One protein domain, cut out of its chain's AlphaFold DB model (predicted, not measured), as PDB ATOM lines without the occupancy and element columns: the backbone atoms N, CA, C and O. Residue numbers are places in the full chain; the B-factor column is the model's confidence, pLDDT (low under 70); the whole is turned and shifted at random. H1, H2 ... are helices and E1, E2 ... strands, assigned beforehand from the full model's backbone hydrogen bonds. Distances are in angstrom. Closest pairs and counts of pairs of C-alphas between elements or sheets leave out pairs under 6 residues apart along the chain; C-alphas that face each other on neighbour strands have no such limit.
ATOM      1  N   ILE A   2      98.381  46.428 307.950       88.12
ATOM      2  CA  ILE A   2      97.319  46.159 306.981       88.12
ATOM      3  C   ILE A   2      96.297  45.221 307.635       88.12
ATOM      4  O   ILE A   2      96.718  44.190 308.162       88.12
ATOM      5  N   PRO A   3      94.992  45.540 307.628       91.81
ATOM      6  CA  PRO A   3      93.979  44.661 308.202       91.81
ATOM      7  C   PRO A   3      93.901  43.320 307.466       91.81
ATOM      8  O   PRO A   3      93.944  43.286 306.232       91.81
ATOM      9  N   ASP A   4      93.700  42.235 308.215       92.94
ATOM     10  CA  ASP A   4      93.685  40.869 307.672       92.94
ATOM     11  C   ASP A   4      92.643  40.680 306.568       92.94
ATOM     12  O   ASP A   4      92.922  40.016 305.582       92.94
ATOM     13  N   VAL A   5      91.501  41.374 306.635       92.44
ATOM     14  CA  VAL A   5      90.473  41.316 305.580       92.44
ATOM     15  C   VAL A   5      91.012  41.687 304.189       92.44
ATOM     16  O   VAL A   5      90.593  41.101 303.193       92.44
ATOM     17  N   TYR A   6      91.967  42.620 304.101       91.88
ATOM     18  CA  TYR A   6      92.594  42.985 302.828       91.88
ATOM     19  C   TYR A   6      93.666  41.977 302.420       91.88
ATOM     20  O   TYR A   6      93.768  41.655 301.236       91.88
ATOM     21  N   LYS A   7      94.428  41.449 303.390       93.19
ATOM     22  CA  LYS A   7      95.400  40.375 303.142       93.19
ATOM     23  C   LYS A   7      94.688  39.139 302.598       93.19
ATOM     24  O   LYS A   7      95.015  38.685 301.507       93.19
ATOM     25  N   ASP A   8      93.655  38.674 303.288       94.69
ATOM     26  CA  ASP A   8      92.851  37.514 302.911       94.69
ATOM     27  C   ASP A   8      92.210  37.695 301.537       94.69
ATOM     28  O   ASP A   8      92.270  36.790 300.701       94.69
ATOM     29  N   LYS A   9      91.641  38.878 301.269       94.88
ATOM     30  CA  LYS A   9      91.043  39.195 299.969       94.88
ATOM     31  C   LYS A   9      92.061  39.045 298.838       94.88
ATOM     32  O   LYS A   9      91.819  38.275 297.911       94.88
ATOM     33  N   TRP A  10      93.184  39.758 298.901       95.38
ATOM     34  CA  TRP A  10      94.150  39.787 297.799       95.38
ATOM     35  C   TRP A  10      94.924  38.479 297.669       95.38
ATOM     36  O   TRP A  10      95.084  37.972 296.561       95.38
ATOM     37  N   GLN A  11      95.309  37.857 298.782       95.38
ATOM     38  CA  GLN A  11      95.968  36.556 298.737       95.38
ATOM     39  C   GLN A  11      95.055  35.464 298.188       95.38
ATOM     40  O   GLN A  11      95.541  34.582 297.488       95.38
ATOM     41  N   LYS A  12      93.743  35.516 298.445       95.62
ATOM     42  CA  LYS A  12      92.792  34.585 297.829       95.62
ATOM     43  C   LYS A  12      92.751  34.740 296.307       95.62
ATOM     44  O   LYS A  12      92.777  33.734 295.606       95.62
ATOM     45  N   VAL A  13      92.732  35.977 295.803       95.44
ATOM     46  CA  VAL A  13      92.769  36.254 294.356       95.44
ATOM     47  C   VAL A  13      94.057  35.711 293.731       95.44
ATOM     48  O   VAL A  13      94.012  35.035 292.706       95.44
ATOM     49  N   TRP A  14      95.207  35.942 294.366       95.81
ATOM     50  CA  TRP A  14      96.493  35.461 293.855       95.81
ATOM     51  C   TRP A  14      96.649  33.952 293.934       95.81
ATOM     52  O   TRP A  14      97.111  33.354 292.969       95.81
ATOM     53  N   LYS A  15      96.191  33.322 295.018       95.25
ATOM     54  CA  LYS A  15      96.132  31.859 295.114       95.25
ATOM     55  C   LYS A  15      95.293  31.271 293.992       95.25
ATOM     56  O   LYS A  15      95.738  30.335 293.357       95.25
ATOM     57  N   GLN A  16      94.156  31.876 293.655       95.38
ATOM     58  CA  GLN A  16      93.352  31.419 292.524       95.38
ATOM     59  C   GLN A  16      94.122  31.485 291.191       95.38
ATOM     60  O   GLN A  16      94.117  30.516 290.436       95.38
ATOM     61  N   VAL A  17      94.817  32.596 290.904       95.31
ATOM     62  CA  VAL A  17      95.678  32.721 289.708       95.31
ATOM     63  C   VAL A  17      96.754  31.632 289.699       95.31
ATOM     64  O   VAL A  17      96.959  30.964 288.689       95.31
ATOM     65  N   LEU A  18      97.426  31.428 290.828       95.31
ATOM     66  CA  LEU A  18      98.507  30.456 290.950       95.31
ATOM     67  C   LEU A  18      97.990  29.012 290.880       95.31
ATOM     68  O   LEU A  18      98.619  28.190 290.230       95.31
ATOM     69  N   ASP A  19      96.819  28.710 291.434       94.44
ATOM     70  CA  ASP A  19      96.185  27.388 291.364       94.44
ATOM     71  C   ASP A  19      95.762  27.028 289.935       94.44
ATOM     72  O   ASP A  19      95.828  25.860 289.542       94.44
ATOM     73  N   MET A  20      95.379  28.016 289.124       95.00
ATOM     74  CA  MET A  20      95.195  27.800 287.689       95.00
ATOM     75  C   MET A  20      96.526  27.464 287.011       95.00
ATOM     76  O   MET A  20      96.601  26.484 286.273       95.00
ATOM     77  N   ALA A  21      97.577  28.245 287.277       95.38
ATOM     78  CA  ALA A  21      98.881  28.057 286.645       95.38
ATOM     79  C   ALA A  21      99.563  26.743 287.059       95.38
ATOM     80  O   ALA A  21     100.050  26.018 286.202       95.38
ATOM     81  N   TYR A  22      99.586  26.403 288.344       94.62
ATOM     82  CA  TYR A  22     100.330  25.254 288.870       94.62
ATOM     83  C   TYR A  22      99.506  23.968 288.907       94.62
ATOM     84  O   TYR A  22      99.993  22.910 288.518       94.62
ATOM     85  N   ASN A  23      98.225  24.054 289.276       92.31
ATOM     86  CA  ASN A  23      97.395  22.862 289.473       92.31
ATOM     87  C   ASN A  23      96.452  22.580 288.293       92.31
ATOM     88  O   ASN A  23      95.791  21.542 288.277       92.31
ATOM     89  N   GLY A  24      96.325  23.503 287.328       88.56
ATOM     90  CA  GLY A  24      95.360  23.379 286.229       88.56
ATOM     91  C   GLY A  24      93.908  23.286 286.718       88.56
ATOM     92  O   GLY A  24      93.050  22.720 286.040       88.56
ATOM     93  N   SER A  25      93.636  23.793 287.921       87.69
ATOM     94  CA  SER A  25      92.354  23.669 288.618       87.69
ATOM     95  C   SER A  25      91.653  25.023 288.717       87.69
ATOM     96  O   SER A  25      92.283  26.059 288.523       87.69
ATOM     97  N   HIS A  26      90.344  25.021 288.994       86.75
ATOM     98  CA  HIS A  26      89.552  26.250 289.178       86.75
ATOM     99  C   HIS A  26      89.697  27.261 288.026       86.75
ATOM    100  O   HIS A  26      89.729  28.470 288.240       86.75
ATOM    101  N   ILE A  27      89.797  26.745 286.797       90.50
ATOM    102  CA  ILE A  27      90.015  27.545 285.594       90.50
ATOM    103  C   ILE A  27      88.794  28.426 285.331       90.50
ATOM    104  O   ILE A  27      87.734  27.943 284.928       90.50
ATOM    105  N   GLU A  28      88.970  29.730 285.513       92.81
ATOM    106  CA  GLU A  28      87.981  30.750 285.186       92.81
ATOM    107  C   GLU A  28      88.367  31.482 283.901       92.81
ATOM    108  O   GLU A  28      89.542  31.645 283.575       92.81
ATOM    109  N   SER A  29      87.366  31.942 283.151       95.44
ATOM    110  CA  SER A  29      87.610  32.772 281.970       95.44
ATOM    111  C   SER A  29      87.891  34.230 282.325       95.44
ATOM    112  O   SER A  29      88.550  34.927 281.555       95.44
ATOM    113  N   VAL A  30      87.409  34.702 283.478       95.69
ATOM    114  CA  VAL A  30      87.543  36.088 283.927       95.69
ATOM    115  C   VAL A  30      87.750  36.120 285.435       95.69
ATOM    116  O   VAL A  30      86.893  35.644 286.169       95.69
ATOM    117  N   ILE A  31      88.820  36.771 285.887       94.44
ATOM    118  CA  ILE A  31      88.972  37.200 287.280       94.44
ATOM    119  C   ILE A  31      88.704  38.696 287.317       94.44
ATOM    120  O   ILE A  31      89.428  39.475 286.699       94.44
ATOM    121  N   SER A  32      87.667  39.121 288.031       92.62
ATOM    122  CA  SER A  32      87.306  40.535 288.094       92.62
ATOM    123  C   SER A  32      87.095  40.984 289.524       92.62
ATOM    124  O   SER A  32      86.144  40.559 290.177       92.62
ATOM    125  N   ILE A  33      87.977  41.867 289.997       91.38
ATOM    126  CA  ILE A  33      87.793  42.572 291.262       91.38
ATOM    127  C   ILE A  33      87.284  43.976 290.929       91.38
ATOM    128  O   ILE A  33      88.039  44.756 290.340       91.38
ATOM    129  N   PRO A  34      86.014  44.301 291.249       87.62
ATOM    130  CA  PRO A  34      85.429  45.600 290.942       87.62
ATOM    131  C   PRO A  34      86.298  46.749 291.438       87.62
ATOM    132  O   PRO A  34      86.896  46.660 292.508       87.62
ATOM    133  N   TYR A  35      86.341  47.825 290.653       90.50
ATOM    134  CA  TYR A  35      87.034  49.036 291.063       90.50
ATOM    135  C   TYR A  35      86.343  49.613 292.287       90.50
ATOM    136  O   TYR A  35      85.136  49.856 292.254       90.50
ATOM    137  N   ASP A  36      87.128  49.891 293.312       90.25
ATOM    138  CA  ASP A  36      86.697  50.646 294.470       90.25
ATOM    139  C   ASP A  36      87.725  51.757 294.693       90.25
ATOM    140  O   ASP A  36      88.900  51.497 294.956       90.25
ATOM    141  N   VAL A  73      97.387  27.862 280.458       94.88
ATOM    142  CA  VAL A  73      95.948  28.025 280.681       94.88
ATOM    143  C   VAL A  73      95.406  29.097 279.724       94.88
ATOM    144  O   VAL A  73      95.231  30.261 280.094       94.88
ATOM    145  N   PRO A  74      95.119  28.753 278.454       94.62
ATOM    146  CA  PRO A  74      94.579  29.704 277.480       94.62
ATOM    147  C   PRO A  74      93.128  30.119 277.770       94.62
ATOM    148  O   PRO A  74      92.593  30.995 277.087       94.62
ATOM    149  N   GLN A  75      92.450  29.461 278.712       96.56
ATOM    150  CA  GLN A  75      91.045  29.692 279.039       96.56
ATOM    151  C   GLN A  75      90.832  31.003 279.797       96.56
ATOM    152  O   GLN A  75      89.792  31.626 279.592       96.56
ATOM    153  N   LEU A  76      91.804  31.443 280.604       96.75
ATOM    154  CA  LEU A  76      91.740  32.739 281.273       96.75
ATOM    155  C   LEU A  76      91.913  33.850 280.233       96.75
ATOM    156  O   LEU A  76      92.940  33.941 279.559       96.75
ATOM    157  N   LYS A  77      90.874  34.666 280.061       96.06
ATOM    158  CA  LYS A  77      90.795  35.719 279.040       96.06
ATOM    159  C   LYS A  77      91.004  37.106 279.608       96.06
ATOM    160  O   LYS A  77      91.483  37.977 278.886       96.06
ATOM    161  N   THR A  78      90.640  37.347 280.862       95.31
ATOM    162  CA  THR A  78      90.739  38.688 281.442       95.31
ATOM    163  C   THR A  78      91.012  38.638 282.936       95.31
ATOM    164  O   THR A  78      90.364  37.883 283.661       95.31
ATOM    165  N   ILE A  79      91.924  39.494 283.397       94.19
ATOM    166  CA  ILE A  79      92.110  39.796 284.816       94.19
ATOM    167  C   ILE A  79      91.932  41.297 285.015       94.19
ATOM    168  O   ILE A  79      92.608  42.091 284.359       94.19
ATOM    169  N   TYR A  80      91.034  41.674 285.924       93.31
ATOM    170  CA  TYR A  80      90.763  43.059 286.287       93.31
ATOM    171  C   TYR A  80      91.161  43.351 287.743       93.31
ATOM    172  O   TYR A  80      90.482  42.908 288.671       93.31
ATOM    173  N   VAL A  81      92.279  44.063 287.932       93.06
ATOM    174  CA  VAL A  81      92.985  44.224 289.225       93.06
ATOM    175  C   VAL A  81      93.758  45.555 289.301       93.06
ATOM    176  O   VAL A  81      94.015  46.163 288.264       93.06
ATOM    177  N   PRO A  82      94.168  46.038 290.488       93.94
ATOM    178  CA  PRO A  82      95.059  47.189 290.618       93.94
ATOM    179  C   PRO A  82      96.492  46.839 290.203       93.94
ATOM    180  O   PRO A  82      97.072  45.858 290.678       93.94
ATOM    181  N   LYS A  83      97.098  47.685 289.371       92.38
ATOM    182  CA  LYS A  83      98.474  47.534 288.883       92.38
ATOM    183  C   LYS A  83      99.487  47.522 290.020       92.38
ATOM    184  O   LYS A  83     100.443  46.749 289.981       92.38
ATOM    185  N   ILE A  84      99.255  48.326 291.057       92.56
ATOM    186  CA  ILE A  84     100.137  48.415 292.233       92.56
ATOM    187  C   ILE A  84     100.325  47.088 292.990       92.56
ATOM    188  O   ILE A  84     101.287  46.967 293.739       92.56
ATOM    189  N   LEU A  85      99.445  46.096 292.800       93.44
ATOM    190  CA  LEU A  85      99.572  44.764 293.413       93.44
ATOM    191  C   LEU A  85     100.139  43.704 292.455       93.44
ATOM    192  O   LEU A  85     100.286  42.540 292.833       93.44
ATOM    193  N   PHE A  86     100.435  44.096 291.216       87.62
ATOM    194  CA  PHE A  86     100.682  43.186 290.102       87.62
ATOM    195  C   PHE A  86     102.015  43.438 289.388       87.62
ATOM    196  O   PHE A  86     102.640  42.499 288.905       87.62
ATOM    197  N   ASP A  87     102.449  44.694 289.277       74.75
ATOM    198  CA  ASP A  87     103.468  45.074 288.296       74.75
ATOM    199  C   ASP A  87     104.906  44.810 288.766       74.75
ATOM    200  O   ASP A  87     105.572  45.672 289.340       74.75
ATOM    201  N   CYS A  88     105.411  43.610 288.470       84.81
ATOM    202  CA  CYS A  88     106.844  43.340 288.423       84.81
ATOM    203  C   CYS A  88     107.208  42.500 287.187       84.81
ATOM    204  O   CYS A  88     106.379  41.787 286.615       84.81
ATOM    205  N   LEU A  89     108.470  42.582 286.745       85.56
ATOM    206  CA  LEU A  89     108.944  41.919 285.520       85.56
ATOM    207  C   LEU A  89     108.705  40.398 285.544       85.56
ATOM    208  O   LEU A  89     108.319  39.810 284.531       85.56
ATOM    209  N   GLY A  90     108.904  39.779 286.713       88.81
ATOM    210  CA  GLY A  90     108.670  38.353 286.924       88.81
ATOM    211  C   GLY A  90     107.204  37.981 286.720       88.81
ATOM    212  O   GLY A  90     106.912  37.068 285.951       88.81
ATOM    213  N   VAL A  91     106.287  38.733 287.336       91.44
ATOM    214  CA  VAL A  91     104.840  38.525 287.188       91.44
ATOM    215  C   VAL A  91     104.411  38.696 285.733       91.44
ATOM    216  O   VAL A  91     103.719  37.836 285.203       91.44
ATOM    217  N   ASN A  92     104.875  39.737 285.039       90.38
ATOM    218  CA  ASN A  92     104.526  39.943 283.630       90.38
ATOM    219  C   ASN A  92     104.961  38.762 282.742       90.38
ATOM    220  O   ASN A  92     104.188  38.290 281.908       90.38
ATOM    221  N   THR A  93     106.170  38.236 282.961       92.62
ATOM    222  CA  THR A  93     106.686  37.070 282.221       92.62
ATOM    223  C   THR A  93     105.889  35.806 282.546       92.62
ATOM    224  O   THR A  93     105.506  35.052 281.647       92.62
ATOM    225  N   PHE A  94     105.592  35.594 283.828       94.25
ATOM    226  CA  PHE A  94     104.763  34.492 284.306       94.25
ATOM    227  C   PHE A  94     103.377  34.510 283.656       94.25
ATOM    228  O   PHE A  94     102.928  33.491 283.133       94.25
ATOM    229  N   MET A  95     102.740  35.680 283.607       94.81
ATOM    230  CA  MET A  95     101.416  35.842 283.020       94.81
ATOM    231  C   MET A  95     101.398  35.550 281.525       94.81
ATOM    232  O   MET A  95     100.506  34.854 281.055       94.81
ATOM    233  N   GLN A  96     102.396  36.023 280.779       93.69
ATOM    234  CA  GLN A  96     102.506  35.734 279.345       93.69
ATOM    235  C   GLN A  96     102.744  34.246 279.064       93.69
ATOM    236  O   GLN A  96     102.257  33.724 278.063       93.69
ATOM    237  N   THR A  97     103.472  33.565 279.951       94.75
ATOM    238  CA  THR A  97     103.795  32.140 279.815       94.75
ATOM    239  C   THR A  97     102.587  31.264 280.140       94.75
ATOM    240  O   THR A  97     102.212  30.399 279.351       94.75
ATOM    241  N   CYS A  98     101.960  31.495 281.295       95.88
ATOM    242  CA  CYS A  98     100.887  30.642 281.798       95.88
ATOM    243  C   CYS A  98      99.527  31.027 281.219       95.88
ATOM    244  O   CYS A  98      98.674  30.170 281.043       95.88
ATOM    245  N   PHE A  99      99.307  32.298 280.880       96.81
ATOM    246  CA  PHE A  99      98.011  32.814 280.439       96.81
ATOM    247  C   PHE A  99      98.150  33.616 279.134       96.81
ATOM    248  O   PHE A  99      97.816  34.801 279.086       96.81
ATOM    249  N   PRO A 100      98.608  32.994 278.030       96.06
ATOM    250  CA  PRO A 100      98.984  33.701 276.799       96.06
ATOM    251  C   PRO A 100      97.817  34.415 276.100       96.06
ATOM    252  O   PRO A 100      98.030  35.279 275.253       96.06
ATOM    253  N   CYS A 101      96.574  34.050 276.424       95.75
ATOM    254  CA  CYS A 101      95.366  34.682 275.891       95.75
ATOM    255  C   CYS A 101      94.708  35.664 276.871       95.75
ATOM    256  O   CYS A 101      93.607  36.138 276.588       95.75
ATOM    257  N   CYS A 102      95.331  35.925 278.021       95.94
ATOM    258  CA  CYS A 102      94.759  36.770 279.053       95.94
ATOM    259  C   CYS A 102      95.106  38.240 278.820       95.94
ATOM    260  O   CYS A 102      96.272  38.624 278.758       95.94
ATOM    261  N   GLN A 103      94.080  39.083 278.767       94.06
ATOM    262  CA  GLN A 103      94.217  40.529 278.823       94.06
ATOM    263  C   GLN A 103      94.270  40.994 280.283       94.06
ATOM    264  O   GLN A 103      93.340  40.760 281.058       94.06
ATOM    265  N   LEU A 104      95.344  41.690 280.648       92.19
ATOM    266  CA  LEU A 104      95.433  42.408 281.916       92.19
ATOM    267  C   LEU A 104      94.747  43.762 281.761       92.19
ATOM    268  O   LEU A 104      95.097  44.538 280.873       92.19
ATOM    269  N   VAL A 105      93.754  44.028 282.600       92.31
ATOM    270  CA  VAL A 105      93.046  45.306 282.643       92.31
ATOM    271  C   VAL A 105      93.278  45.900 284.022       92.31
ATOM    272  O   VAL A 105      92.772  45.390 285.020       92.31
ATOM    273  N   PHE A 106      94.057  46.975 284.090       92.38
ATOM    274  CA  PHE A 106      94.372  47.585 285.372       92.38
ATOM    275  C   PHE A 106      93.305  48.587 285.810       92.38
ATOM    276  O   PHE A 106      92.620  49.205 284.990       92.38
ATOM    277  N   TRP A 107      93.147  48.762 287.122       92.06
ATOM    278  CA  TRP A 107      92.281  49.802 287.684       92.06
ATOM    279  C   TRP A 107      92.694  51.200 287.221       92.06
ATOM    280  O   TRP A 107      91.848  52.046 286.965       92.06
ATOM    281  N   GLU A 108      93.992  51.409 287.069       87.81
ATOM    282  CA  GLU A 108      94.650  52.648 286.675       87.81
ATOM    283  C   GLU A 108      94.421  53.003 285.208       87.81
ATOM    284  O   GLU A 108      94.365  54.182 284.866       87.81
ATOM    285  N   ASP A 109      94.222  51.994 284.360       81.62
ATOM    286  CA  ASP A 109      93.920  52.184 282.941       81.62
ATOM    287  C   ASP A 109      92.446  52.554 282.722       81.62
ATOM    288  O   ASP A 109      92.029  52.874 281.606       81.62
ATOM    289  N   LYS A 110      91.638  52.573 283.793       60.81
ATOM    290  CA  LYS A 110      90.299  53.146 283.750       60.81
ATOM    291  C   LYS A 110      90.353  54.668 283.835       60.81
ATOM    292  O   LYS A 110      89.983  55.276 284.833       60.81
ATOM    293  N   SER A 111      90.595  55.284 282.687       43.62
ATOM    294  CA  SER A 111      89.546  56.153 282.159       43.62
ATOM    295  C   SER A 111      88.355  55.257 281.790       43.62
ATOM    296  O   SER A 111      88.284  54.759 280.668       43.62
ATOM    297  N   MET A 112      87.470  54.938 282.737       39.41
ATOM    298  CA  MET A 112      86.164  54.396 282.347       39.41
ATOM    299  C   MET A 112      85.265  55.578 281.939       39.41
ATOM    300  O   MET A 112      85.362  56.625 282.583       39.41
ATOM    301  N   PRO A 113      84.467  55.448 280.862       42.12
ATOM    302  CA  PRO A 113      83.437  56.423 280.498       42.12
ATOM    303  C   PRO A 113      82.400  56.635 281.607       42.12
ATOM    304  O   PRO A 113      82.212  55.710 282.432       42.12
TER     305      PRO A 113
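What this domain is: This is residues 2 to 36 and 73 to 113 of the 113 residues of an uncharacterized protein of viral metagenome (UniProt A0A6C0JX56). What shape do these atoms make? A small sheet of three short parallel strands, E1, E2 and E3, is accompanied by two helices, the long H1 and the shorter H2, which make a loose V: they come close near their last residues, and H1 grazes the sheet. Residues 2 to 8, of which 4 to 8 belong to H1, stick out free. What is it made of? The 76 residues printed have two named helices and three named strands in the order H1, E1, E2, H2, E3, a mixed class of helices and strands, with the sheet in the order E1, E2, E3. How large is it? The whole is compact, with a radius of gyration of the C-alphas of 12.5 A and spans of 32 by 29 by 23 A.

How they stand to each other: Where does the first helix go? H1, residues 4 to 23, has a kink of 28 degrees near residue 17, and with residues 10 to 17 it only grazes the sheet of E1, residues 30 to 32, E2, residues 78 to 81, and E3, residues 103 to 106. How are the strands joined? E1 and E2 are parallel at 15 degrees, with N 31 and O 78 2.9 A apart, within hydrogen-bond range. E2, the inner strand, and E3 are parallel at 17 degrees, with N 105 and O 79 2.9 A apart, also within that range. And the second helix? H2, residues 89 to 98, is not on the sheet, but only just, with 4 pairs of C-alphas within 10 A; E2, H2 and E3 form a strand-helix-strand unit, two parallel neighbour strands with a helix between, whose crossover is right-handed. H1 and H2 are close but not clearly touching, the closest C-alphas being those of Ala 21 and Cys 98 at 5.8 A, and they run the same way at a steep tilt of 47 degrees. Are the helix backbones complete? In H1 and H2 every O i to N i+4 pair is within hydrogen-bond range.

Where its parts are: Where does the first element lie? H1 begins at C-alpha 4, (93.685, 40.869, 307.672), and is 25.9 A long. How long are the others? E1 measures 6.1 A, E2 9.8 A, H2 14.4 A and E3 9.6 A. Where does the last one end? E3 ends at C-alpha 106, (94.372, 47.585, 285.372).

The domain as a whole: How far does it reach? The two C-alphas farthest apart, those of Asn 23 and Pro 113, are 37.4 A apart. Is anything missing? Residues 37 to 72 are not printed, and C-alphas 36 and 73 are 28.1 A apart across the cut, which lies in the link from E1 to E2; of the links printed whole, H2 to E3 is tight, and H1 to E1 and E2 to H2 are short. Where is confidence low? Residues 110 to 113 are under 70 in this model, and the mean pLDDT of the printed part is 90.2.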